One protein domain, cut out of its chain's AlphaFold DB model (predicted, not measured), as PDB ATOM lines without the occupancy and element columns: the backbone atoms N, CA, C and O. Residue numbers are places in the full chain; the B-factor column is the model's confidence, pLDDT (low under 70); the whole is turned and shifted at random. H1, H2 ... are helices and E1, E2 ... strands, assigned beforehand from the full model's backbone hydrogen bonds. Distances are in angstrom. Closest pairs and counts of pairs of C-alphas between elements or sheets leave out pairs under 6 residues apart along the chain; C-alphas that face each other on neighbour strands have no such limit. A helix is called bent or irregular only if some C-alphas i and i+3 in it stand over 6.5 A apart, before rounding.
ATOM      1  N   THR A   3     136.723 203.998 313.483       61.84
ATOM      2  CA  THR A   3     135.921 203.061 312.680       61.84
ATOM      3  C   THR A   3     136.599 202.675 311.357       61.84
ATOM      4  O   THR A   3     136.630 201.503 310.999       61.84
ATOM      5  N   GLU A   4     137.265 203.612 310.672       57.69
ATOM      6  CA  GLU A   4     138.039 203.340 309.439       57.69
ATOM      7  C   GLU A   4     139.246 202.419 309.676       57.69
ATOM      8  O   GLU A   4     139.744 201.775 308.750       57.69
ATOM      9  N   ARG A   5     139.712 202.338 310.927       63.00
ATOM     10  CA  ARG A   5     140.783 201.433 311.363       63.00
ATOM     11  C   ARG A   5     140.254 200.096 311.896       63.00
ATOM     12  O   ARG A   5     141.047 199.300 312.379       63.00
ATOM     13  N   GLY A   6     138.949 199.840 311.777       64.19
ATOM     14  CA  GLY A   6     138.309 198.599 312.217       64.19
ATOM     15  C   GLY A   6     137.906 198.575 313.691       64.19
ATOM     16  O   GLY A   6     137.427 197.544 314.144       64.19
ATOM     17  N   PHE A   7     138.033 199.688 314.428       75.44
ATOM     18  CA  PHE A   7     137.723 199.745 315.865       75.44
ATOM     19  C   PHE A   7     136.238 200.016 316.167       75.44
ATOM     20  O   PHE A   7     135.887 200.775 317.073       75.44
ATOM     21  N   THR A   8     135.337 199.488 315.340       74.56
ATOM     22  CA  THR A   8     133.900 199.793 315.417       74.56
ATOM     23  C   THR A   8     133.268 199.225 316.693       74.56
ATOM     24  O   THR A   8     132.443 199.894 317.316       74.56
ATOM     25  N   ILE A   9     133.702 198.036 317.128       79.06
ATOM     26  CA  ILE A   9     133.230 197.396 318.365       79.06
ATOM     27  C   ILE A   9     133.670 198.185 319.603       79.06
ATOM     28  O   ILE A   9     132.889 198.372 320.528       79.06
ATOM     29  N   GLU A  10     134.890 198.708 319.607       82.38
ATOM     30  CA  GLU A  10     135.467 199.471 320.714       82.38
ATOM     31  C   GLU A  10     134.849 200.866 320.835       82.38
ATOM     32  O   GLU A  10     134.752 201.424 321.929       82.38
ATOM     33  N   VAL A  11     134.418 201.437 319.709       84.81
ATOM     34  CA  VAL A  11     133.766 202.749 319.662       84.81
ATOM     35  C   VAL A  11     132.297 202.667 320.086       84.81
ATOM     36  O   VAL A  11     131.785 203.626 320.665       84.81
ATOM     37  N   ALA A  12     131.614 201.540 319.864       84.88
ATOM     38  CA  ALA A  12     130.186 201.409 320.155       84.88
ATOM     39  C   ALA A  12     129.792 201.719 321.618       84.88
ATOM     40  O   ALA A  12     128.842 202.485 321.806       84.88
ATOM     41  N   PRO A  13     130.520 201.260 322.658       86.31
ATOM     42  CA  PRO A  13     130.249 201.649 324.043       86.31
ATOM     43  C   PRO A  13     130.354 203.158 324.288       86.31
ATOM     44  O   PRO A  13     129.558 203.720 325.044       86.31
ATOM     45  N   LEU A  14     131.312 203.830 323.637       87.50
ATOM     46  CA  LEU A  14     131.489 205.280 323.754       87.50
ATOM     47  C   LEU A  14     130.317 206.017 323.106       87.50
ATOM     48  O   LEU A  14     129.729 206.893 323.737       87.50
ATOM     49  N   VAL A  15     129.933 205.619 321.890       87.44
ATOM     50  CA  VAL A  15     128.790 206.210 321.178       87.44
ATOM     51  C   VAL A  15     127.497 205.988 321.952       87.44
ATOM     52  O   VAL A  15     126.761 206.943 322.177       87.44
ATOM     53  N   ARG A  16     127.254 204.771 322.455       89.44
ATOM     54  CA  ARG A  16     126.117 204.465 323.337       89.44
ATOM     55  C   ARG A  16     126.080 205.396 324.540       89.44
ATOM     56  O   ARG A  16     125.010 205.847 324.944       89.44
ATOM     57  N   ASN A  17     127.239 205.651 325.145       89.25
ATOM     58  CA  ASN A  17     127.325 206.488 326.329       89.25
ATOM     59  C   ASN A  17     127.005 207.955 326.015       89.25
ATOM     60  O   ASN A  17     126.194 208.556 326.718       89.25
ATOM     61  N   VAL A  18     127.590 208.496 324.943       88.69
ATOM     62  CA  VAL A  18     127.324 209.856 324.447       88.69
ATOM     63  C   VAL A  18     125.846 210.021 324.097       88.69
ATOM     64  O   VAL A  18     125.213 210.971 324.550       88.69
ATOM     65  N   PHE A  19     125.280 209.055 323.373       86.44
ATOM     66  CA  PHE A  19     123.873 209.033 322.995       86.44
ATOM     67  C   PHE A  19     122.950 209.070 324.218       86.44
ATOM     68  O   PHE A  19     122.109 209.955 324.326       86.44
ATOM     69  N   ASN A  20     123.160 208.183 325.194       89.00
ATOM     70  CA  ASN A  20     122.382 208.169 326.436       89.00
ATOM     71  C   ASN A  20     122.497 209.494 327.220       89.00
ATOM     72  O   ASN A  20     121.498 210.024 327.705       89.00
ATOM     73  N   HIS A  21     123.707 210.055 327.325       89.00
ATOM     74  CA  HIS A  21     123.928 211.304 328.060       89.00
ATOM     75  C   HIS A  21     123.267 212.512 327.395       89.00
ATOM     76  O   HIS A  21     122.787 213.388 328.107       89.00
ATOM     77  N   ALA A  22     123.188 212.554 326.063       86.31
ATOM     78  CA  ALA A  22     122.525 213.642 325.351       86.31
ATOM     79  C   ALA A  22     121.049 213.797 325.783       86.31
ATOM     80  O   ALA A  22     120.597 214.905 326.085       86.31
ATOM     81  N   TYR A  23     120.322 212.683 325.913       86.12
ATOM     82  CA  TYR A  23     118.944 212.683 326.421       86.12
ATOM     83  C   TYR A  23     118.868 212.955 327.922       86.12
ATOM     84  O   TYR A  23     118.038 213.754 328.355       86.12
ATOM     85  N   ALA A  24     119.754 212.347 328.716       88.94
ATOM     86  CA  ALA A  24     119.782 212.564 330.160       88.94
ATOM     87  C   ALA A  24     120.041 214.036 330.525       88.94
ATOM     88  O   ALA A  24     119.421 214.549 331.452       88.94
ATOM     89  N   ILE A  25     120.898 214.746 329.783       87.62
ATOM     90  CA  ILE A  25     121.159 216.179 329.998       87.62
ATOM     91  C   ILE A  25     119.900 217.007 329.729       87.62
ATOM     92  O   ILE A  25     119.540 217.838 330.558       87.62
ATOM     93  N   ASN A  26     119.190 216.752 328.626       83.38
ATOM     94  CA  ASN A  26     117.919 217.435 328.363       83.38
ATOM     95  C   ASN A  26     116.889 217.127 329.451       83.38
ATOM     96  O   ASN A  26     116.187 218.022 329.911       83.38
ATOM     97  N   TRP A  27     116.866 215.883 329.937       88.62
ATOM     98  CA  TRP A  27     115.977 215.473 331.017       88.62
ATOM     99  C   TRP A  27     116.289 216.194 332.329       88.62
ATOM    100  O   TRP A  27     115.363 216.606 333.026       88.62
ATOM    101  N   LEU A  28     117.565 216.428 332.640       91.00
ATOM    102  CA  LEU A  28     117.961 217.247 333.787       91.00
ATOM    103  C   LEU A  28     117.523 218.703 333.612       91.00
ATOM    104  O   LEU A  28     116.981 219.283 334.547       91.00
ATOM    105  N   VAL A  29     117.712 219.282 332.422       87.62
ATOM    106  CA  VAL A  29     117.304 220.666 332.127       87.62
ATOM    107  C   VAL A  29     115.790 220.841 332.264       87.62
ATOM    108  O   VAL A  29     115.342 221.800 332.888       87.62
ATOM    109  N   ASP A  30     115.001 219.908 331.732       87.50
ATOM    110  CA  ASP A  30     113.538 220.004 331.733       87.50
ATOM    111  C   ASP A  30     112.913 219.762 333.123       87.50
ATOM    112  O   ASP A  30     111.801 220.225 333.379       87.50
ATOM    113  N   ASN A  31     113.600 219.055 334.030       89.81
ATOM    114  CA  ASN A  31     113.080 218.712 335.363       89.81
ATOM    115  C   ASN A  31     113.797 219.434 336.530       89.81
ATOM    116  O   ASN A  31     113.341 219.352 337.673       89.81
ATOM    117  N   GLY A  32     114.885 220.159 336.258       92.31
ATOM    118  CA  GLY A  32     115.564 221.057 337.196       92.31
ATOM    119  C   GLY A  32     116.168 220.378 338.432       92.31
ATOM    120  O   GLY A  32     116.565 219.211 338.408       92.31
ATOM    121  N   ASP A  33     116.233 221.124 339.536       94.25
ATOM    122  CA  ASP A  33     116.932 220.718 340.767       94.25
ATOM    123  C   ASP A  33     116.427 219.392 341.352       94.25
ATOM    124  O   ASP A  33     117.217 218.595 341.856       94.25
ATOM    125  N   ALA A  34     115.126 219.110 341.242       93.38
ATOM    126  CA  ALA A  34     114.545 217.858 341.728       93.38
ATOM    127  C   ALA A  34     115.079 216.630 340.964       93.38
ATOM    128  O   ALA A  34     115.288 215.565 341.551       93.38
ATOM    129  N   ALA A  35     115.348 216.772 339.665       93.75
ATOM    130  CA  ALA A  35     115.969 215.726 338.859       93.75
ATOM    131  C   ALA A  35     117.467 215.569 339.155       93.75
ATOM    132  O   ALA A  35     117.967 214.441 339.192       93.75
ATOM    133  N   VAL A  36     118.175 216.670 339.428       94.88
ATOM    134  CA  VAL A  36     119.575 216.633 339.886       94.88
ATOM    135  C   VAL A  36     119.685 215.905 341.227       94.88
ATOM    136  O   VAL A  36     120.529 215.025 341.382       94.88
ATOM    137  N   ASP A  37     118.798 216.206 342.173       93.19
ATOM    138  CA  ASP A  37     118.714 215.525 343.468       93.19
ATOM    139  C   ASP A  37     118.475 214.008 343.310       93.19
ATOM    140  O   ASP A  37     119.179 213.191 343.911       93.19
ATOM    141  N   ALA A  38     117.550 213.606 342.431       93.94
ATOM    142  CA  ALA A  38     117.318 212.197 342.099       93.94
ATOM    143  C   ALA A  38     118.544 211.517 341.456       93.94
ATOM    144  O   ALA A  38     118.859 210.365 341.780       93.94
ATOM    145  N   LEU A  39     119.271 212.220 340.578       94.69
ATOM    146  CA  LEU A  39     120.508 211.725 339.970       94.69
ATOM    147  C   LEU A  39     121.606 211.498 341.013       94.69
ATOM    148  O   LEU A  39     122.261 210.451 340.987       94.69
ATOM    149  N   VAL A  40     121.789 212.437 341.942       92.56
ATOM    150  CA  VAL A  40     122.756 212.306 343.041       92.56
ATOM    151  C   VAL A  40     122.417 211.087 343.895       92.56
ATOM    152  O   VAL A  40     123.275 210.220 344.072       92.56
ATOM    153  N   ALA A  41     121.158 210.954 344.326       91.31
ATOM    154  CA  ALA A  41     120.706 209.821 345.131       91.31
ATOM    155  C   ALA A  41     120.911 208.474 344.421       91.31
ATOM    156  O   ALA A  41     121.362 207.504 345.027       91.31
ATOM    157  N   ARG A  42     120.652 208.406 343.112       91.94
ATOM    158  CA  ARG A  42     120.967 207.221 342.306       91.94
ATOM    159  C   ARG A  42     122.473 206.937 342.272       91.94
ATOM    160  O   ARG A  42     122.882 205.785 342.395       91.94
ATOM    161  N   GLY A  43     123.301 207.963 342.090       91.62
ATOM    162  CA  GLY A  43     124.757 207.828 342.118       91.62
ATOM    163  C   GLY A  43     125.281 207.347 343.473       91.62
ATOM    164  O   GLY A  43     126.275 206.627 343.536       91.62
ATOM    165  N   ASP A  44     124.610 207.705 344.564       91.38
ATOM    166  CA  ASP A  44     124.878 207.156 345.892       91.38
ATOM    167  C   ASP A  44     124.512 205.675 345.997       91.38
ATOM    168  O   ASP A  44     125.343 204.893 346.456       91.38
ATOM    169  N   ASP A  45     123.336 205.269 345.509       92.56
ATOM    170  CA  ASP A  45     122.918 203.860 345.499       92.56
ATOM    171  C   ASP A  45     123.922 202.975 344.737       92.56
ATOM    172  O   ASP A  45     124.256 201.872 345.175       92.56
ATOM    173  N   GLU A  46     124.430 203.444 343.592       93.75
ATOM    174  CA  GLU A  46     125.431 202.711 342.804       93.75
ATOM    175  C   GLU A  46     126.800 202.660 343.490       93.75
ATOM    176  O   GLU A  46     127.451 201.610 343.493       93.75
ATOM    177  N   ARG A  47     127.230 203.755 344.134       94.81
ATOM    178  CA  ARG A  47     128.468 203.755 344.925       94.81
ATOM    179  C   ARG A  47     128.366 202.831 346.135       94.81
ATOM    180  O   ARG A  47     129.320 202.112 346.410       94.81
ATOM    181  N   GLU A  48     127.223 202.788 346.810       96.31
ATOM    182  CA  GLU A  48     126.979 201.868 347.922       96.31
ATOM    183  C   GLU A  48     127.073 200.404 347.465       96.31
ATOM    184  O   GLU A  48     127.752 199.592 348.096       96.31
ATOM    185  N   LYS A  49     126.454 200.058 346.327       96.50
ATOM    186  CA  LYS A  49     126.561 198.710 345.736       96.50
ATOM    187  C   LYS A  49     127.998 198.350 345.376       96.50
ATOM    188  O   LYS A  49     128.406 197.212 345.595       96.50
ATOM    189  N   LEU A  50     128.749 199.287 344.794       95.94
ATOM    190  CA  LEU A  50     130.157 199.072 344.474       95.94
ATOM    191  C   LEU A  50     130.971 198.854 345.754       95.94
ATOM    192  O   LEU A  50     131.678 197.857 345.838       95.94
ATOM    193  N   CYS A  51     130.820 199.718 346.759       97.50
ATOM    194  CA  CYS A  51     131.532 199.615 348.032       97.50
ATOM    195  C   CYS A  51     131.330 198.245 348.692       97.50
ATOM    196  O   CYS A  51     132.314 197.585 349.014       97.50
ATOM    197  N   LYS A  52     130.086 197.750 348.760       97.56
ATOM    198  CA  LYS A  52     129.786 196.402 349.280       97.56
ATOM    199  C   LYS A  52     130.543 195.296 348.548       97.56
ATOM    200  O   LYS A  52     131.150 194.443 349.184       97.56
ATOM    201  N   LYS A  53     130.576 195.332 347.212       97.38
ATOM    202  CA  LYS A  53     131.338 194.348 346.421       97.38
ATOM    203  C   LYS A  53     132.836 194.421 346.712       97.38
ATOM    204  O   LYS A  53     133.506 193.396 346.793       97.38
ATOM    205  N   LEU A  54     133.371 195.630 346.866       97.44
ATOM    206  CA  LEU A  54     134.782 195.821 347.194       97.44
ATOM    207  C   LEU A  54     135.116 195.239 348.572       97.44
ATOM    208  O   LEU A  54     136.118 194.536 348.694       97.44
ATOM    209  N   GLU A  55     134.258 195.465 349.569       97.50
ATOM    210  CA  GLU A  55     134.370 194.874 350.909       97.50
ATOM    211  C   GLU A  55     134.318 193.341 350.855       97.50
ATOM    212  O   GLU A  55     135.196 192.678 351.404       97.50
ATOM    213  N   GLU A  56     133.349 192.775 350.130       97.56
ATOM    214  CA  GLU A  56     133.186 191.325 349.944       97.56
ATOM    215  C   GLU A  56     134.422 190.667 349.313       97.56
ATOM    216  O   GLU A  56     134.779 189.541 349.661       97.56
ATOM    217  N   THR A  57     135.101 191.367 348.401       96.94
ATOM    218  CA  THR A  57     136.319 190.876 347.729       96.94
ATOM    219  C   THR A  57     137.628 191.217 348.449       96.94
ATOM    220  O   THR A  57     138.695 190.812 347.988       96.94
ATOM    221  N   GLY A  58     137.579 191.955 349.564       95.50
ATOM    222  CA  GLY A  58     138.770 192.383 350.304       95.50
ATOM    223  C   GLY A  58     139.647 193.395 349.556       95.50
ATOM    224  O   GLY A  58     140.868 193.390 349.717       95.50
ATOM    225  N   TRP A  59     139.058 194.247 348.711       96.19
ATOM    226  CA  TRP A  59     139.818 195.229 347.935       96.19
ATOM    227  C   TRP A  59     140.372 196.347 348.827       96.19
ATOM    228  O   TRP A  59     139.680 196.866 349.703       96.19
ATOM    229  N   THR A  60     141.620 196.759 348.591       93.50
ATOM    230  CA  THR A  60     142.368 197.655 349.496       93.50
ATOM    231  C   THR A  60     141.747 199.046 349.662       93.50
ATOM    232  O   THR A  60     141.912 199.655 350.714       93.50
ATOM    233  N   GLY A  61     140.996 199.538 348.670       92.81
ATOM    234  CA  GLY A  61     140.305 200.834 348.719       92.81
ATOM    235  C   GLY A  61     138.909 200.812 349.356       92.81
ATOM    236  O   GLY A  61     138.258 201.854 349.429       92.81
ATOM    237  N   ALA A  62     138.415 199.651 349.804       96.38
ATOM    238  CA  ALA A  62     137.040 199.517 350.289       96.38
ATOM    239  C   ALA A  62     136.750 200.405 351.515       96.38
ATOM    240  O   ALA A  62     135.738 201.102 351.544       96.38
ATOM    241  N   ALA A  63     137.672 200.440 352.485       96.19
ATOM    242  CA  ALA A  63     137.518 201.232 353.709       96.19
ATOM    243  C   ALA A  63     137.510 202.752 353.447       96.19
ATOM    244  O   ALA A  63     136.733 203.480 354.059       96.19
ATOM    245  N   GLU A  64     138.338 203.235 352.514       96.00
ATOM    246  CA  GLU A  64     138.366 204.652 352.122       96.00
ATOM    247  C   GLU A  64     137.063 205.063 351.422       96.00
ATOM    248  O   GLU A  64     136.471 206.107 351.724       96.00
ATOM    249  N   MET A  65     136.566 204.205 350.527       95.44
ATOM    250  CA  MET A  65     135.283 204.425 349.867       95.44
ATOM    251  C   MET A  65     134.126 204.439 350.877       95.44
ATOM    252  O   MET A  65     133.274 205.326 350.806       95.44
ATOM    253  N   ARG A  66     134.119 203.512 351.844       97.25
ATOM    254  CA  ARG A  66     133.127 203.456 352.927       97.25
ATOM    255  C   ARG A  66     133.113 204.745 353.746       97.25
ATOM    256  O   ARG A  66     132.053 205.346 353.899       97.25
ATOM    257  N   ALA A  67     134.280 205.221 354.179       95.81
ATOM    258  CA  ALA A  67     134.400 206.473 354.927       95.81
ATOM    259  C   ALA A  67     133.861 207.682 354.137       95.81
ATOM    260  O   ALA A  67     133.173 208.544 354.687       95.81
ATOM    261  N   THR A  68     134.114 207.723 352.824       94.62
ATOM    262  CA  THR A  68     133.575 208.769 351.936       94.62
ATOM    263  C   THR A  68     132.043 208.724 351.871       94.62
ATOM    264  O   THR A  68     131.386 209.767 351.902       94.62
ATOM    265  N   LEU A  69     131.457 207.525 351.804       94.44
ATOM    266  CA  LEU A  69     130.004 207.340 351.776       94.44
ATOM    267  C   LEU A  69     129.344 207.718 353.103       94.44
ATOM    268  O   LEU A  69     128.312 208.390 353.096       94.44
ATOM    269  N   GLU A  70     129.948 207.359 354.232       95.00
ATOM    270  CA  GLU A  70     129.457 207.718 355.568       95.00
ATOM    271  C   GLU A  70     129.468 209.236 355.797       95.00
ATOM    272  O   GLU A  70     128.502 209.798 356.329       95.00
ATOM    273  N   LEU A  71     130.511 209.930 355.327       92.56
ATOM    274  CA  LEU A  71     130.567 211.390 355.358       92.56
ATOM    275  C   LEU A  71     129.438 212.010 354.521       92.56
ATOM    276  O   LEU A  71     128.722 212.892 355.000       92.56
ATOM    277  N   ALA A  72     129.233 211.519 353.296       88.88
ATOM    278  CA  ALA A  72     128.164 211.993 352.421       88.88
ATOM    279  C   ALA A  72     126.759 211.693 352.982       88.88
ATOM    280  O   ALA A  72     125.829 212.477 352.780       88.88
ATOM    281  N   ALA A  73     126.581 210.570 353.680       89.94
ATOM    282  CA  ALA A  73     125.332 210.225 354.358       89.94
ATOM    283  C   ALA A  73     125.063 211.157 355.551       89.94
ATOM    284  O   ALA A  73     123.939 211.627 355.725       89.94
ATOM    285  N   THR A  74     126.103 211.493 356.320       90.88
ATOM    286  CA  THR A  74     126.018 212.446 357.439       90.88
ATOM    287  C   THR A  74     125.652 213.846 356.960       90.88
ATOM    288  O   THR A  74     124.828 214.514 357.571       90.88
ATOM    289  N   GLN A  75     126.214 214.304 355.841       88.06
ATOM    290  CA  GLN A  75     125.836 215.596 355.262       88.06
ATOM    291  C   GLN A  75     124.366 215.603 354.826       88.06
ATOM    292  O   GLN A  75     123.643 216.558 355.098       88.06
ATOM    293  N   ARG A  76     123.883 214.517 354.213       84.38
ATOM    294  CA  ARG A  76     122.487 214.416 353.762       84.38
ATOM    295  C   ARG A  76     121.471 214.324 354.888       84.38
ATOM    296  O   ARG A  76     120.373 214.840 354.724       84.38
ATOM    297  N   SER A  77     121.813 213.729 356.030       84.25
ATOM    298  CA  SER A  77     120.895 213.669 357.177       84.25
ATOM    299  C   SER A  77     120.600 215.045 357.788       84.25
ATOM    300  O   SER A  77     119.643 215.179 358.545       84.25
ATOM    301  N   THR A  78     121.388 216.070 357.436       87.38
ATOM    302  CA  THR A  78     121.128 217.465 357.824       87.38
ATOM    303  C   THR A  78     120.133 218.184 356.910       87.38
ATOM    304  O   THR A  78     119.654 219.262 357.267       87.38
ATOM    305  N   LEU A  79     119.803 217.609 355.748       85.75
ATOM    306  CA  LEU A  79     118.819 218.178 354.834       85.75
ATOM    307  C   LEU A  79     117.393 217.955 355.366       85.75
ATOM    308  O   LEU A  79     117.125 216.930 356.001       85.75
ATOM    309  N   PRO A  80     116.456 218.882 355.099       88.69
ATOM    310  CA  PRO A  80     115.051 218.681 355.421       88.69
ATOM    311  C   PRO A  80     114.511 217.395 354.791       88.69
ATOM    312  O   PRO A  80     114.837 217.062 353.650       88.69
ATOM    313  N   ALA A  81     113.655 216.683 355.524       89.44
ATOM    314  CA  ALA A  81     112.957 215.532 354.971       89.44
ATOM    315  C   ALA A  81     112.034 215.973 353.824       89.44
ATOM    316  O   ALA A  81     111.328 216.977 353.949       89.44
ATOM    317  N   ARG A  82     112.012 215.193 352.737       92.50
ATOM    318  CA  ARG A  82     111.069 215.394 351.632       92.50
ATOM    319  C   ARG A  82     109.637 215.197 352.129       92.50
ATOM    320  O   ARG A  82     109.347 214.275 352.895       92.50
ATOM    321  N   THR A  83     108.731 216.044 351.663       95.44
ATOM    322  CA  THR A  83     107.286 215.811 351.742       95.44
ATOM    323  C   THR A  83     106.899 214.562 350.941       95.44
ATOM    324  O   THR A  83     107.670 214.070 350.118       95.44
ATOM    325  N   ALA A  84     105.680 214.048 351.140       96.00
ATOM    326  CA  ALA A  84     105.202 212.876 350.402       96.00
ATOM    327  C   ALA A  84     105.236 213.088 348.876       96.00
ATOM    328  O   ALA A  84     105.733 212.232 348.151       96.00
ATOM    329  N   SER A  85     104.797 214.257 348.396       95.50
ATOM    330  CA  SER A  85     104.817 214.597 346.968       95.50
ATOM    331  C   SER A  85     106.233 214.742 346.408       95.50
ATOM    332  O   SER A  85     106.502 214.312 345.290       95.50
ATOM    333  N   GLU A  86     107.158 215.324 347.177       95.19
ATOM    334  CA  GLU A  86     108.565 215.422 346.768       95.19
ATOM    335  C   GLU A  86     109.224 214.043 346.722       95.19
ATOM    336  O   GLU A  86     110.013 213.771 345.822       95.19
ATOM    337  N   GLN A  87     108.882 213.156 347.659       95.75
ATOM    338  CA  GLN A  87     109.385 211.788 347.669       95.75
ATOM    339  C   GLN A  87     108.842 210.974 346.486       95.75
ATOM    340  O   GLN A  87     109.609 210.259 345.845       95.75
ATOM    341  N   GLU A  88     107.554 211.101 346.155       96.31
ATOM    342  CA  GLU A  88     106.967 210.463 344.968       96.31
ATOM    343  C   GLU A  88     107.644 210.935 343.676       96.31
ATOM    344  O   GLU A  88     108.020 210.115 342.834       96.31
ATOM    345  N   LEU A  89     107.862 212.246 343.535       94.56
ATOM    346  CA  LEU A  89     108.559 212.809 342.381       94.56
ATOM    347  C   LEU A  89     110.017 212.334 342.308       94.56
ATOM    348  O   LEU A  89     110.496 211.974 341.234       94.56
ATOM    349  N   HIS A  90     110.707 212.284 343.449       94.94
ATOM    350  CA  HIS A  90     112.080 211.797 343.546       94.94
ATOM    351  C   HIS A  90     112.199 210.336 343.086       94.94
ATOM    352  O   HIS A  90     113.067 210.012 342.274       94.94
ATOM    353  N   GLU A  91     111.303 209.450 343.533       94.75
ATOM    354  CA  GLU A  91     111.303 208.045 343.103       94.75
ATOM    355  C   GLU A  91     110.949 207.888 341.621       94.75
ATOM    356  O   GLU A  91     111.596 207.104 340.917       94.75
ATOM    357  N   LYS A  92     109.994 208.678 341.109       92.38
ATOM    358  CA  LYS A  92     109.699 208.737 339.670       92.38
ATOM    359  C   LYS A  92     110.950 209.103 338.870       92.38
ATOM    360  O   LYS A  92     111.301 208.408 337.920       92.38
ATOM    361  N   PHE A  93     111.663 210.149 339.273       93.94
ATOM    362  CA  PHE A  93     112.875 210.592 338.588       93.94
ATOM    363  C   PHE A  93     114.027 209.585 338.673       93.94
ATOM    364  O   PHE A  93     114.711 209.341 337.677       93.94
ATOM    365  N   LYS A  94     114.212 208.916 339.817       92.81
ATOM    366  CA  LYS A  94     115.174 207.806 339.933       92.81
ATOM    367  C   LYS A  94     114.848 206.657 338.977       92.81
ATOM    368  O   LYS A  94     115.771 206.050 338.420       92.81
ATOM    369  N   TYR A  95     113.562 206.356 338.806       90.75
ATOM    370  CA  TYR A  95     113.077 205.333 337.886       90.75
ATOM    371  C   TYR A  95     113.318 205.722 336.422       90.75
ATOM    372  O   TYR A  95     113.924 204.939 335.695       90.75
ATOM    373  N   GLU A  96     112.968 206.939 336.006       88.56
ATOM    374  CA  GLU A  96     113.209 207.431 334.635       88.56
ATOM    375  C   GLU A  96     114.707 207.417 334.273       88.56
ATOM    376  O   GLU A  96     115.093 206.949 333.206       88.56
ATOM    377  N   LEU A  97     115.596 207.791 335.203       87.50
ATOM    378  CA  LEU A  97     117.051 207.659 335.016       87.50
ATOM    379  C   LEU A  97     117.515 206.202 334.851       87.50
ATOM    380  O   LEU A  97     118.628 205.941 334.387       87.50
ATOM    381  N   LYS A  98     116.725 205.228 335.319       87.31
ATOM    382  CA  LYS A  98     117.043 203.794 335.222       87.31
ATOM    383  C   LYS A  98     116.613 203.214 333.898       87.31
ATOM    384  O   LYS A  98     117.322 202.361 333.367       87.31
ATOM    385  N   ASN A  99     115.475 203.670 333.414       89.56
ATOM    386  CA  ASN A  99     114.807 203.107 332.268       89.56
ATOM    387  C   ASN A  99     114.916 204.104 331.127       89.56
ATOM    388  O   ASN A  99     114.093 204.996 330.956       89.56
ATOM    389  N   PHE A 100     115.976 203.935 330.339       87.50
ATOM    390  CA  PHE A 100     116.235 204.804 329.199       87.50
ATOM    391  C   PHE A 100     115.075 204.819 328.192       87.50
ATOM    392  O   PHE A 100     114.808 205.853 327.597       87.50
ATOM    393  N   TYR A 101     114.356 203.702 328.038       88.06
ATOM    394  CA  TYR A 101     113.158 203.637 327.197       88.06
ATOM    395  C   TYR A 101     112.092 204.652 327.627       88.06
ATOM    396  O   TYR A 101     111.657 205.450 326.808       88.06
ATOM    397  N   ASP A 102     111.756 204.696 328.916       87.25
ATOM    398  CA  ASP A 102     110.747 205.617 329.455       87.25
ATOM    399  C   ASP A 102     111.178 207.083 329.284       87.25
ATOM    400  O   ASP A 102     110.361 207.975 329.053       87.25
ATOM    401  N   MET A 103     112.490 207.344 329.344       85.94
ATOM    402  CA  MET A 103     113.042 208.656 329.012       85.94
ATOM    403  C   MET A 103     112.832 208.996 327.531       85.94
ATOM    404  O   MET A 103     112.446 210.120 327.228       85.94
ATOM    405  N   LEU A 104     113.051 208.050 326.612       84.94
ATOM    406  CA  LEU A 104     112.800 208.251 325.179       84.94
ATOM    407  C   LEU A 104     111.309 208.431 324.861       84.94
ATOM    408  O   LEU A 104     110.977 209.268 324.024       84.94
ATOM    409  N   GLU A 105     110.413 207.697 325.528       85.44
ATOM    410  CA  GLU A 105     108.959 207.863 325.374       85.44
ATOM    411  C   GLU A 105     108.518 209.287 325.711       85.44
ATOM    412  O   GLU A 105     107.735 209.886 324.975       85.44
ATOM    413  N   ARG A 106     109.076 209.880 326.772       80.94
ATOM    414  CA  ARG A 106     108.798 211.277 327.145       80.94
ATOM    415  C   ARG A 106     109.167 212.278 326.043       80.94
ATOM    416  O   ARG A 106     108.570 213.348 325.950       80.94
ATOM    417  N   TYR A 107     110.161 211.944 325.232       79.25
ATOM    418  CA  TYR A 107     110.652 212.776 324.140       79.25
ATOM    419  C   TYR A 107     110.064 212.407 322.772       79.25
ATOM    420  O   TYR A 107     110.542 212.930 321.768       79.25
ATOM    421  N   ASP A 108     109.067 211.513 322.733       81.50
ATOM    422  CA  ASP A 108     108.441 210.998 321.505       81.50
ATOM    423  C   ASP A 108     109.460 210.460 320.490       81.50
ATOM    424  O   ASP A 108     109.368 210.685 319.288       81.50
ATOM    425  N   VAL A 109     110.484 209.771 321.006       81.19
ATOM    426  CA  VAL A 109     111.570 209.161 320.216       81.19
ATOM    427  C   VAL A 109     111.871 207.730 320.666       81.19
ATOM    428  O   VAL A 109     113.008 207.248 320.642       81.19
ATOM    429  N   ALA A 110     110.840 207.023 321.135       85.50
ATOM    430  CA  ALA A 110     110.956 205.621 321.534       85.50
ATOM    431  C   ALA A 110     111.393 204.711 320.367       85.50
ATOM    432  O   ALA A 110     111.977 203.647 320.586       85.50
ATOM    433  N   ASP A 111     111.170 205.147 319.126       80.88
ATOM    434  CA  ASP A 111     111.625 204.507 317.892       80.88
ATOM    435  C   ASP A 111     113.156 204.455 317.755       80.88
ATOM    436  O   ASP A 111     113.669 203.616 317.014       80.88
ATOM    437  N   VAL A 112     113.897 205.268 318.516       81.44
ATOM    438  CA  VAL A 112     115.369 205.237 318.553       81.44
ATOM    439  C   VAL A 112     115.907 204.205 319.557       81.44
ATOM    440  O   VAL A 112     117.085 203.837 319.525       81.44
ATOM    441  N   TYR A 113     115.058 203.645 320.424       85.94
ATOM    442  CA  TYR A 113     115.478 202.629 321.392       85.94
ATOM    443  C   TYR A 113     116.182 201.402 320.778       85.94
ATOM    444  O   TYR A 113     117.175 200.954 321.361       85.94
ATOM    445  N   PRO A 114     115.772 200.860 319.609       85.56
ATOM    446  CA  PRO A 114     116.497 199.778 318.947       85.56
ATOM    447  C   PRO A 114     117.966 200.112 318.657       85.56
ATOM    448  O   PRO A 114     118.816 199.236 318.810       85.56
ATOM    449  N   VAL A 115     118.288 201.368 318.318       82.81
ATOM    450  CA  VAL A 115     119.675 201.817 318.096       82.81
ATOM    451  C   VAL A 115     120.459 201.750 319.403       82.81
ATOM    452  O   VAL A 115     121.519 201.129 319.463       82.81
ATOM    453  N   TYR A 116     119.914 202.307 320.486       86.00
ATOM    454  CA  TYR A 116     120.530 202.199 321.810       86.00
ATOM    455  C   TYR A 116     120.715 200.738 322.246       86.00
ATOM    456  O   TYR A 116     121.781 200.377 322.747       86.00
ATOM    457  N   SER A 117     119.705 199.892 322.035       86.94
ATOM    458  CA  SER A 117     119.752 198.470 322.381       86.94
ATOM    459  C   SER A 117     120.833 197.736 321.590       86.94
ATOM    460  O   SER A 117     121.584 196.950 322.173       86.94
ATOM    461  N   HIS A 118     120.958 198.015 320.289       85.44
ATOM    462  CA  HIS A 118     122.026 197.469 319.449       85.44
ATOM    463  C   HIS A 118     123.403 197.867 319.978       85.44
ATOM    464  O   HIS A 118     124.217 197.001 320.296       85.44
ATOM    465  N   LEU A 119     123.641 199.161 320.194       85.06
ATOM    466  CA  LEU A 119     124.920 199.656 320.709       85.06
ATOM    467  C   LEU A 119     125.236 199.127 322.119       85.06
ATOM    468  O   LEU A 119     126.390 198.846 322.447       85.06
ATOM    469  N   SER A 120     124.213 198.942 322.956       87.25
ATOM    470  CA  SER A 120     124.357 198.303 324.265       87.25
ATOM    471  C   SER A 120     124.761 196.836 324.126       87.25
ATOM    472  O   SER A 120     125.597 196.364 324.892       87.25
ATOM    473  N   SER A 121     124.229 196.114 323.136       85.81
ATOM    474  CA  SER A 121     124.624 194.727 322.856       85.81
ATOM    475  C   SER A 121     126.101 194.613 322.453       85.81
ATOM    476  O   SER A 121     126.773 193.654 322.833       85.81
ATOM    477  N   LEU A 122     126.637 195.638 321.778       84.88
ATOM    478  CA  LEU A 122     128.056 195.740 321.426       84.88
ATOM    479  C   LEU A 122     128.959 196.092 322.624       84.88
ATOM    480  O   LEU A 122     130.178 196.055 322.511       84.88
ATOM    481  N   SER A 123     128.374 196.402 323.786       83.75
ATOM    482  CA  SER A 123     129.095 196.657 325.044       83.75
ATOM    483  C   SER A 123     129.134 195.444 325.981       83.75
ATOM    484  O   SER A 123     129.776 195.488 327.032       83.75
ATOM    485  N   HIS A 124     128.435 194.366 325.628       85.00
ATOM    486  CA  HIS A 124     128.369 193.130 326.403       85.00
ATOM    487  C   HIS A 124     128.981 191.969 325.621       85.00
ATOM    488  O   HIS A 124     129.125 192.024 324.399       85.00
ATOM    489  N   THR A 125     129.312 190.883 326.323       84.75
ATOM    490  CA  THR A 125     129.699 189.629 325.674       84.75
ATOM    491  C   THR A 125     128.493 189.067 324.927       84.75
ATOM    492  O   THR A 125     127.571 188.516 325.526       84.75
ATOM    493  N   THR A 126     128.493 189.229 323.611       85.31
ATOM    494  CA  THR A 126     127.453 188.772 322.689       85.31
ATOM    495  C   THR A 126     128.114 188.035 321.534       85.31
ATOM    496  O   THR A 126     129.334 188.064 321.382       85.31
ATOM    497  N   MET A 127     127.322 187.373 320.690       82.44
ATOM    498  CA  MET A 127     127.861 186.763 319.474       82.44
ATOM    499  C   MET A 127     128.546 187.813 318.585       82.44
ATOM    500  O   MET A 127     129.621 187.547 318.069       82.44
ATOM    501  N   ALA A 128     127.984 189.021 318.475       79.25
ATOM    502  CA  ALA A 128     128.565 190.099 317.677       79.25
ATOM    503  C   ALA A 128     129.954 190.520 318.189       79.25
ATOM    504  O   ALA A 128     130.899 190.594 317.406       79.25
ATOM    505  N   THR A 129     130.106 190.731 319.501       83.44
ATOM    506  CA  THR A 129     131.401 191.118 320.084       83.44
ATOM    507  C   THR A 129     132.387 189.953 320.128       83.44
ATOM    508  O   THR A 129     133.568 190.151 319.866       83.44
ATOM    509  N   ALA A 130     131.931 188.723 320.377       85.88
ATOM    510  CA  ALA A 130     132.795 187.543 320.389       85.88
ATOM    511  C   ALA A 130     133.314 187.193 318.986       85.88
ATOM    512  O   ALA A 130     134.518 187.039 318.799       85.88
ATOM    513  N   SER A 131     132.435 187.121 317.981       84.44
ATOM    514  CA  SER A 131     132.816 186.814 316.595       84.44
ATOM    515  C   SER A 131     133.712 187.887 315.975       84.44
ATOM    516  O   SER A 131     134.476 187.589 315.057       84.44
ATOM    517  N   ALA A 132     133.678 189.117 316.498       83.75
ATOM    518  CA  ALA A 132     134.603 190.163 316.085       83.75
ATOM    519  C   ALA A 132     136.056 189.872 316.490       83.75
ATOM    520  O   ALA A 132     136.952 190.304 315.775       83.75
ATOM    521  N   TYR A 133     136.307 189.124 317.571       87.62
ATOM    522  CA  TYR A 133     137.663 188.818 318.060       87.62
ATOM    523  C   TYR A 133     138.015 187.341 318.046       87.62
ATOM    524  O   TYR A 133     139.107 186.983 318.471       87.62
ATOM    525  N   VAL A 134     137.130 186.474 317.574       90.00
ATOM    526  CA  VAL A 134     137.371 185.035 317.526       90.00
ATOM    527  C   VAL A 134     137.274 184.560 316.083       90.00
ATOM    528  O   VAL A 134     136.405 184.996 315.326       90.00
ATOM    529  N   GLU A 135     138.179 183.675 315.681       90.81
ATOM    530  CA  GLU A 135     138.142 183.023 314.377       90.81
ATOM    531  C   GLU A 135     138.288 181.511 314.487       90.81
ATOM    532  O   GLU A 135     138.996 181.004 315.358       90.81
ATOM    533  N   HIS A 136     137.581 180.808 313.604       91.25
ATOM    534  CA  HIS A 136     137.753 179.377 313.411       91.25
ATOM    535  C   HIS A 136     138.943 179.141 312.493       91.25
ATOM    536  O   HIS A 136     139.011 179.704 311.401       91.25
ATOM    537  N   MET A 137     139.845 178.283 312.941       92.12
ATOM    538  CA  MET A 137     140.988 177.826 312.171       92.12
ATOM    539  C   MET A 137     140.618 176.572 311.373       92.12
ATOM    540  O   MET A 137     139.683 175.848 311.723       92.12
ATOM    541  N   ASP A 138     141.394 176.278 310.330       93.75
ATOM    542  CA  ASP A 138     141.187 175.098 309.476       93.75
ATOM    543  C   ASP A 138     141.295 173.767 310.244       93.75
ATOM    544  O   ASP A 138     140.733 172.754 309.831       93.75
ATOM    545  N   ASP A 139     141.991 173.761 311.385       93.56
ATOM    546  CA  ASP A 139     142.121 172.607 312.282       93.56
ATOM    547  C   ASP A 139     140.934 172.437 313.255       93.56
ATOM    548  O   ASP A 139     140.941 171.541 314.102       93.56
ATOM    549  N   GLY A 140     139.904 173.283 313.139       93.25
ATOM    550  CA  GLY A 140     138.712 173.274 313.984       93.25
ATOM    551  C   GLY A 140     138.877 173.985 315.330       93.25
ATOM    552  O   GLY A 140     137.922 174.019 316.111       93.25
ATOM    553  N   THR A 141     140.045 174.563 315.620       93.81
ATOM    554  CA  THR A 141     140.274 175.341 316.844       93.81
ATOM    555  C   THR A 141     139.761 176.778 316.721       93.81
ATOM    556  O   THR A 141     139.488 177.278 315.628       93.81
ATOM    557  N   LEU A 142     139.603 177.441 317.870       92.69
ATOM    558  CA  LEU A 142     139.283 178.863 317.954       92.69
ATOM    559  C   LEU A 142     140.517 179.644 318.391       92.69
ATOM    560  O   LEU A 142     141.150 179.290 319.388       92.69
ATOM    561  N   GLN A 143     140.817 180.730 317.687       92.81
ATOM    562  CA  GLN A 143     141.883 181.653 318.061       92.81
ATOM    563  C   GLN A 143     141.354 183.070 318.235       92.81
ATOM    564  O   GLN A 143     140.387 183.482 317.591       92.81
ATOM    565  N   ALA A 144     141.997 183.812 319.138       90.06
ATOM    566  CA  ALA A 144     141.745 185.232 319.290       90.06
ATOM    567  C   ALA A 144     142.423 185.994 318.145       90.06
ATOM    568  O   ALA A 144     143.621 185.841 317.903       90.06
ATOM    569  N   ARG A 145     141.666 186.855 317.471       86.06
ATOM    570  CA  ARG A 145     142.194 187.803 316.496       86.06
ATOM    571  C   ARG A 145     143.009 188.869 317.222       86.06
ATOM    572  O   ARG A 145     142.634 189.328 318.299       86.06
ATOM    573  N   GLN A 146     144.087 189.329 316.590       79.75
ATOM    574  CA  GLN A 146     144.851 190.478 317.094       79.75
ATOM    575  C   GLN A 146     144.089 191.803 316.960       79.75
ATOM    576  O   GLN A 146     144.332 192.725 317.729       79.75
ATOM    577  N   ASN A 147     143.181 191.894 315.985       77.69
ATOM    578  CA  ASN A 147     142.333 193.057 315.743       77.69
ATOM    579  C   ASN A 147     140.897 192.593 315.497       77.69
ATOM    580  O   ASN A 147     140.691 191.504 314.953       77.69
ATOM    581  N   ALA A 148     139.926 193.435 315.848       79.44
ATOM    582  CA  ALA A 148     138.531 193.177 315.528       79.44
ATOM    583  C   ALA A 148     138.349 192.988 314.012       79.44
ATOM    584  O   ALA A 148     138.946 193.701 313.198       79.44
ATOM    585  N   ALA A 149     137.505 192.037 313.618       79.00
ATOM    586  CA  ALA A 149     137.001 191.983 312.256       79.00
ATOM    587  C   ALA A 149     136.249 193.285 311.945       79.00
ATOM    588  O   ALA A 149     135.538 193.824 312.797       79.00
ATOM    589  N   LYS A 150     136.391 193.790 310.714       72.56
ATOM    590  CA  LYS A 150     135.604 194.945 310.277       72.56
ATOM    591  C   LYS A 150     134.124 194.586 310.348       72.56
ATOM    592  O   LYS A 150     133.696 193.621 309.717       72.56
ATOM    593  N   LEU A 151     133.364 195.378 311.099       69.88
ATOM    594  CA  LEU A 151     131.911 195.325 311.036       69.88
ATOM    595  C   LEU A 151     131.421 195.791 309.663       69.88
ATOM    596  O   LEU A 151     132.135 196.494 308.944       69.88
ATOM    597  N   GLY A 152     130.211 195.367 309.305       76.62
ATOM    598  CA  GLY A 152     129.587 195.758 308.047       76.62
ATOM    599  C   GLY A 152     129.177 197.231 308.041       76.62
ATOM    600  O   GLY A 152     129.081 197.877 309.085       76.62
ATOM    601  N   ASP A 153     128.873 197.749 306.850       80.88
ATOM    602  CA  ASP A 153     128.491 199.154 306.657       80.88
ATOM    603  C   ASP A 153     127.270 199.559 307.499       80.88
ATOM    604  O   ASP A 153     127.181 200.694 307.958       80.88
ATOM    605  N   ALA A 154     126.359 198.618 307.772       79.19
ATOM    606  CA  ALA A 154     125.185 198.853 308.610       79.19
ATOM    607  C   ALA A 154     125.549 199.319 310.034       79.19
ATOM    608  O   ALA A 154     124.932 200.254 310.541       79.19
ATOM    609  N   ASP A 155     126.569 198.724 310.662       78.94
ATOM    610  CA  ASP A 155     127.014 199.118 312.005       78.94
ATOM    611  C   ASP A 155     127.654 200.510 311.995       78.94
ATOM    612  O   ASP A 155     127.424 201.323 312.891       78.94
ATOM    613  N   VAL A 156     128.432 200.809 310.949       79.44
ATOM    614  CA  VAL A 156     129.061 202.122 310.767       79.44
ATOM    615  C   VAL A 156     128.000 203.208 310.590       79.44
ATOM    616  O   VAL A 156     128.085 204.253 311.235       79.44
ATOM    617  N   ILE A 157     126.975 202.946 309.774       81.31
ATOM    618  CA  ILE A 157     125.853 203.867 309.555       81.31
ATOM    619  C   ILE A 157     125.094 204.105 310.863       81.31
ATOM    620  O   ILE A 157     124.844 205.254 311.217       81.31
ATOM    621  N   GLN A 158     124.768 203.054 311.620       79.44
ATOM    622  CA  GLN A 158     124.039 203.207 312.885       79.44
ATOM    623  C   GLN A 158     124.830 204.004 313.929       79.44
ATOM    624  O   GLN A 158     124.257 204.849 314.616       79.44
ATOM    625  N   LEU A 159     126.146 203.794 314.023       83.12
ATOM    626  CA  LEU A 159     127.014 204.595 314.890       83.12
ATOM    627  C   LEU A 159     127.057 206.063 314.464       83.12
ATOM    628  O   LEU A 159     126.993 206.945 315.319       83.12
ATOM    629  N   ALA A 160     127.155 206.325 313.158       84.12
ATOM    630  CA  ALA A 160     127.152 207.680 312.623       84.12
ATOM    631  C   ALA A 160     125.826 208.391 312.926       84.12
ATOM    632  O   ALA A 160     125.840 209.499 313.455       84.12
ATOM    633  N   VAL A 161     124.687 207.733 312.688       82.62
ATOM    634  CA  VAL A 161     123.356 208.279 312.997       82.62
ATOM    635  C   VAL A 161     123.206 208.556 314.494       82.62
ATOM    636  O   VAL A 161     122.786 209.650 314.861       82.62
ATOM    637  N   ALA A 162     123.618 207.631 315.368       84.19
ATOM    638  CA  ALA A 162     123.560 207.838 316.817       84.19
ATOM    639  C   ALA A 162     124.418 209.033 317.274       84.19
ATOM    640  O   ALA A 162     123.996 209.817 318.127       84.19
ATOM    641  N   LEU A 163     125.609 209.212 316.689       87.25
ATOM    642  CA  LEU A 163     126.457 210.377 316.948       87.25
ATOM    643  C   LEU A 163     125.825 211.674 316.446       87.25
ATOM    644  O   LEU A 163     125.869 212.670 317.163       87.25
ATOM    645  N   LEU A 164     125.219 211.670 315.257       87.06
ATOM    646  CA  LEU A 164     124.531 212.840 314.708       87.06
ATOM    647  C   LEU A 164     123.321 213.231 315.553       87.06
ATOM    648  O   LEU A 164     123.127 214.416 315.819       87.06
ATOM    649  N   GLN A 165     122.546 212.258 316.035       82.69
ATOM    650  CA  GLN A 165     121.447 212.503 316.969       82.69
ATOM    651  C   GLN A 165     121.962 213.111 318.275       82.69
ATOM    652  O   GLN A 165     121.482 214.160 318.697       82.69
ATOM    653  N   ALA A 166     122.989 212.515 318.885       85.25
ATOM    654  CA  ALA A 166     123.568 213.042 320.117       85.25
ATOM    655  C   ALA A 166     124.141 214.458 319.932       85.25
ATOM    656  O   ALA A 166     123.911 215.334 320.764       85.25
ATOM    657  N   ALA A 167     124.848 214.700 318.826       85.56
ATOM    658  CA  ALA A 167     125.404 216.004 318.489       85.56
ATOM    659  C   ALA A 167     124.303 217.044 318.254       85.56
ATOM    660  O   ALA A 167     124.409 218.149 318.774       85.56
ATOM    661  N   SER A 168     123.226 216.678 317.555       82.62
ATOM    662  CA  SER A 168     122.066 217.555 317.339       82.62
ATOM    663  C   SER A 168     121.422 217.962 318.660       82.62
ATOM    664  O   SER A 168     120.986 219.096 318.806       82.62
ATOM    665  N   VAL A 169     121.401 217.058 319.639       78.50
ATOM    666  CA  VAL A 169     120.820 217.297 320.964       78.50
ATOM    667  C   VAL A 169     121.725 218.152 321.866       78.50
ATOM    668  O   VAL A 169     121.218 218.963 322.639       78.50
ATOM    669  N   VAL A 170     123.050 217.978 321.798       80.50
ATOM    670  CA  VAL A 170     124.012 218.666 322.683       80.50
ATOM    671  C   VAL A 170     124.466 220.012 322.127       80.50
ATOM    672  O   VAL A 170     124.600 220.964 322.890       80.50
ATOM    673  N   SER A 171     124.720 220.103 320.823       85.62
ATOM    674  CA  SER A 171     125.332 221.281 320.199       85.62
ATOM    675  C   SER A 171     124.565 222.586 320.454       85.62
ATOM    676  O   SER A 171     125.207 223.546 320.872       85.62
ATOM    677  N   PRO A 172     123.218 222.628 320.374       82.88
ATOM    678  CA  PRO A 172     122.457 223.847 320.659       82.88
ATOM    679  C   PRO A 172     122.505 224.304 322.125       82.88
ATOM    680  O   PRO A 172     122.039 225.397 322.438       82.88
ATOM    681  N   LEU A 173     123.015 223.468 323.038       78.94
ATOM    682  CA  LEU A 173     123.218 223.808 324.451       78.94
ATOM    683  C   LEU A 173     124.587 224.463 324.705       78.94
ATOM    684  O   LEU A 173     124.881 224.838 325.839       78.94
ATOM    685  N   ILE A 174     125.430 224.557 323.677       82.31
ATOM    686  CA  ILE A 174     126.750 225.184 323.713       82.31
ATOM    687  C   ILE A 174     126.677 226.481 322.904       82.31
ATOM    688  O   ILE A 174     125.998 226.534 321.876       82.31
ATOM    689  N   ASP A 175     127.381 227.517 323.365       86.19
ATOM    690  CA  ASP A 175     127.449 228.810 322.681       86.19
ATOM    691  C   ASP A 175     127.776 228.635 321.187       86.19
ATOM    692  O   ASP A 175     128.676 227.879 320.815       86.19
ATOM    693  N   ASP A 176     127.017 229.348 320.349       89.06
ATOM    694  CA  ASP A 176     127.115 229.377 318.883       89.06
ATOM    695  C   ASP A 176     126.771 228.072 318.134       89.06
ATOM    696  O   ASP A 176     126.983 228.002 316.923       89.06
ATOM    697  N   ASP A 177     126.203 227.060 318.804       87.56
ATOM    698  CA  ASP A 177     125.805 225.776 318.193       87.56
ATOM    699  C   ASP A 177     126.941 225.152 317.338       87.56
ATOM    700  O   ASP A 177     126.813 224.948 316.123       87.56
ATOM    701  N   PRO A 178     128.107 224.861 317.945       90.31
ATOM    702  CA  PRO A 178     129.379 224.738 317.232       90.31
ATOM    703  C   PRO A 178     129.477 223.511 316.319       90.31
ATOM    704  O   PRO A 178     130.316 223.472 315.415       90.31
ATOM    705  N   LEU A 179     128.654 222.484 316.543       91.25
ATOM    706  CA  LEU A 179     128.639 221.275 315.719       91.25
ATOM    707  C   LEU A 179     127.649 221.371 314.560       91.25
ATOM    708  O   LEU A 179     127.706 220.514 313.676       91.25
ATOM    709  N   ARG A 180     126.785 222.394 314.516       90.06
ATOM    710  CA  ARG A 180     125.742 222.525 313.497       90.06
ATOM    711  C   ARG A 180     126.259 222.401 312.061       90.06
ATOM    712  O   ARG A 180     125.702 221.582 311.331       90.06
ATOM    713  N   PRO A 181     127.355 223.078 311.655       92.44
ATOM    714  CA  PRO A 181     127.869 222.944 310.291       92.44
ATOM    715  C   PRO A 181     128.296 221.511 309.951       92.44
ATOM    716  O   PRO A 181     128.058 221.030 308.846       92.44
ATOM    717  N   SER A 182     128.907 220.810 310.911       92.50
ATOM    718  CA  SER A 182     129.355 219.425 310.732       92.50
ATOM    719  C   SER A 182     128.181 218.447 310.671       92.50
ATOM    720  O   SER A 182     128.227 217.487 309.907       92.50
ATOM    721  N   ILE A 183     127.130 218.690 311.463       90.44
ATOM    722  CA  ILE A 183     125.893 217.901 311.443       90.44
ATOM    723  C   ILE A 183     125.200 218.053 310.088       90.44
ATOM    724  O   ILE A 183     124.902 217.047 309.452       90.44
ATOM    725  N   ASP A 184     124.995 219.291 309.627       90.25
ATOM    726  CA  ASP A 184     124.312 219.573 308.360       90.25
ATOM    727  C   ASP A 184     125.076 218.968 307.163       90.25
ATOM    728  O   ASP A 184     124.468 218.372 306.266       90.25
ATOM    729  N   GLN A 185     126.414 219.040 307.172       91.12
ATOM    730  CA  GLN A 185     127.245 218.399 306.148       91.12
ATOM    731  C   GLN A 185     127.109 216.873 306.178       91.12
ATOM    732  O   GLN A 185     126.873 216.259 305.142       91.12
ATOM    733  N   ALA A 186     127.214 216.254 307.354       89.88
ATOM    734  CA  ALA A 186     127.119 214.803 307.479       89.88
ATOM    735  C   ALA A 186     125.725 214.271 307.107       89.88
ATOM    736  O   ALA A 186     125.616 213.217 306.489       89.88
ATOM    737  N   LEU A 187     124.660 215.005 307.444       88.56
ATOM    738  CA  LEU A 187     123.302 214.698 306.994       88.56
ATOM    739  C   LEU A 187     123.199 214.724 305.467       88.56
ATOM    740  O   LEU A 187     122.631 213.804 304.888       88.56
ATOM    741  N   THR A 188     123.797 215.729 304.827       90.31
ATOM    742  CA  THR A 188     123.836 215.844 303.361       90.31
ATOM    743  C   THR A 188     124.608 214.685 302.727       90.31
ATOM    744  O   THR A 188     124.126 214.064 301.782       90.31
ATOM    745  N   ASP A 189     125.779 214.342 303.269       88.81
ATOM    746  CA  ASP A 189     126.615 213.245 302.759       88.81
ATOM    747  C   ASP A 189     125.910 211.879 302.859       88.81
ATOM    748  O   ASP A 189     126.181 210.974 302.065       88.81
ATOM    749  N   LEU A 190     124.990 211.734 303.818       84.19
ATOM    750  CA  LEU A 190     124.182 210.533 304.037       84.19
ATOM    751  C   LEU A 190     122.821 210.558 303.317       84.19
ATOM    752  O   LEU A 190     122.117 209.548 303.348       84.19
ATOM    753  N   GLY A 191     122.435 211.669 302.680       87.19
ATOM    754  CA  GLY A 191     121.110 211.839 302.069       87.19
ATOM    755  C   GLY A 191     119.962 211.887 303.088       87.19
ATOM    756  O   GLY A 191     118.882 211.347 302.841       87.19
TER     757      GLY A 191
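AT A GLANCE: This is residues 3 to 191 of the 203 residues of an uncharacterized protein of Sphaerisporangium sp. LHW63015 (UniProt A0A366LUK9). A long helix, H1, is folded into a V, and each arm has its own set of helices: H2 runs back beside arm H1b and H3 crosses that arm near the corner, while H5 and H7 pack on arm H1a, with H8 folded back along H7. H3, H4 and H5 lead from one arm of the V to the other, and the small strand hairpin of E1 and E2 lies at the far end beyond H6. The printed part has 189 residues, in the order H1, H2, H3, H4, H5, H6, E1, E2, H7, H8; its class is mostly helix, and the two strands are antiparallel. It is loose, with a radius of gyration of the C-alphas of 21.2 A and spans of 65 by 48 by 27 A.

IN THESE COORDINATES: H1, residues 8 to 56, was assigned as one helix by its hydrogen bonds but is bent: C-alphas 30 and 33 are 9.7 A apart. Arm H1a, residues 8 to 30, begins at (133.900, 199.793, 315.417) and is 33.0 A long; arm H1b, residues 33 to 56, is 34.8 A long. H2 is residues 62 to 76, 21.1 A; H3 84 to 96; H4 100 to 106; H5 110 to 121; H6 127 to 133. E1 is residues 134 to 136 and E2 142 to 144. H7, residues 153 to 173, is 30.9 A long, and H8, residues 180 to 189, ends at (126.615, 213.245, 302.759). H1a is irregular, with C-alphas 10 and 13 6.6 A apart; H5 and H7 are only just irregular, with C-alphas 111 and 114 6.9 A and 169 and 172 6.8 A apart.

HOW THE PARTS SIT: H1 is the hub. Its arms only just touch, only at the corner, with 3 pairs of C-alphas within 8 A, the closest Leu 28 and Ala 35, 5.7 A. H1a touches H7 at a shallow tilt of 29 degrees, closest C-alphas Phe 19 and Ala 166, 4.9 A. H1a with residues 12 to 20 touches H5, closest C-alphas Ala 12 and Leu 119, 5.6 A. H7 and H8 form a hairpin, closest C-alphas Leu 164 and Ile 183, 6.2 A. H1b and H2 form a hairpin, closest C-alphas Leu 54 and Ala 62, 5.3 A. H1b touches H3 at a steep tilt of 65 degrees, closest C-alphas Ala 38 and Lys 94, 5.3 A. H4 touches H1a, closest C-alphas Asn 20 and Phe 100, 7.5 A. H6 is close to H1a but not clearly touching, closest C-alphas Ile 9 and Thr 129, 6.8 A. In the hairpin of E1 and E2, N 135 and O 143 are within hydrogen-bond range at 2.9 A. Every O i to N i+4 pair is within range in H1b, H2, H3, H4 and H8; in H1a it is 16 of 19, H5 6 of 8, H6 2 of 3, H7 15 of 17.

THE WHOLE: The C-alphas farthest apart, Pro 80 and Asp 139, are 68.7 A apart. The printed part has no cut and no long link. Its mean pLDDT is 87.7; residues 3 to 6 and 151 are under 70.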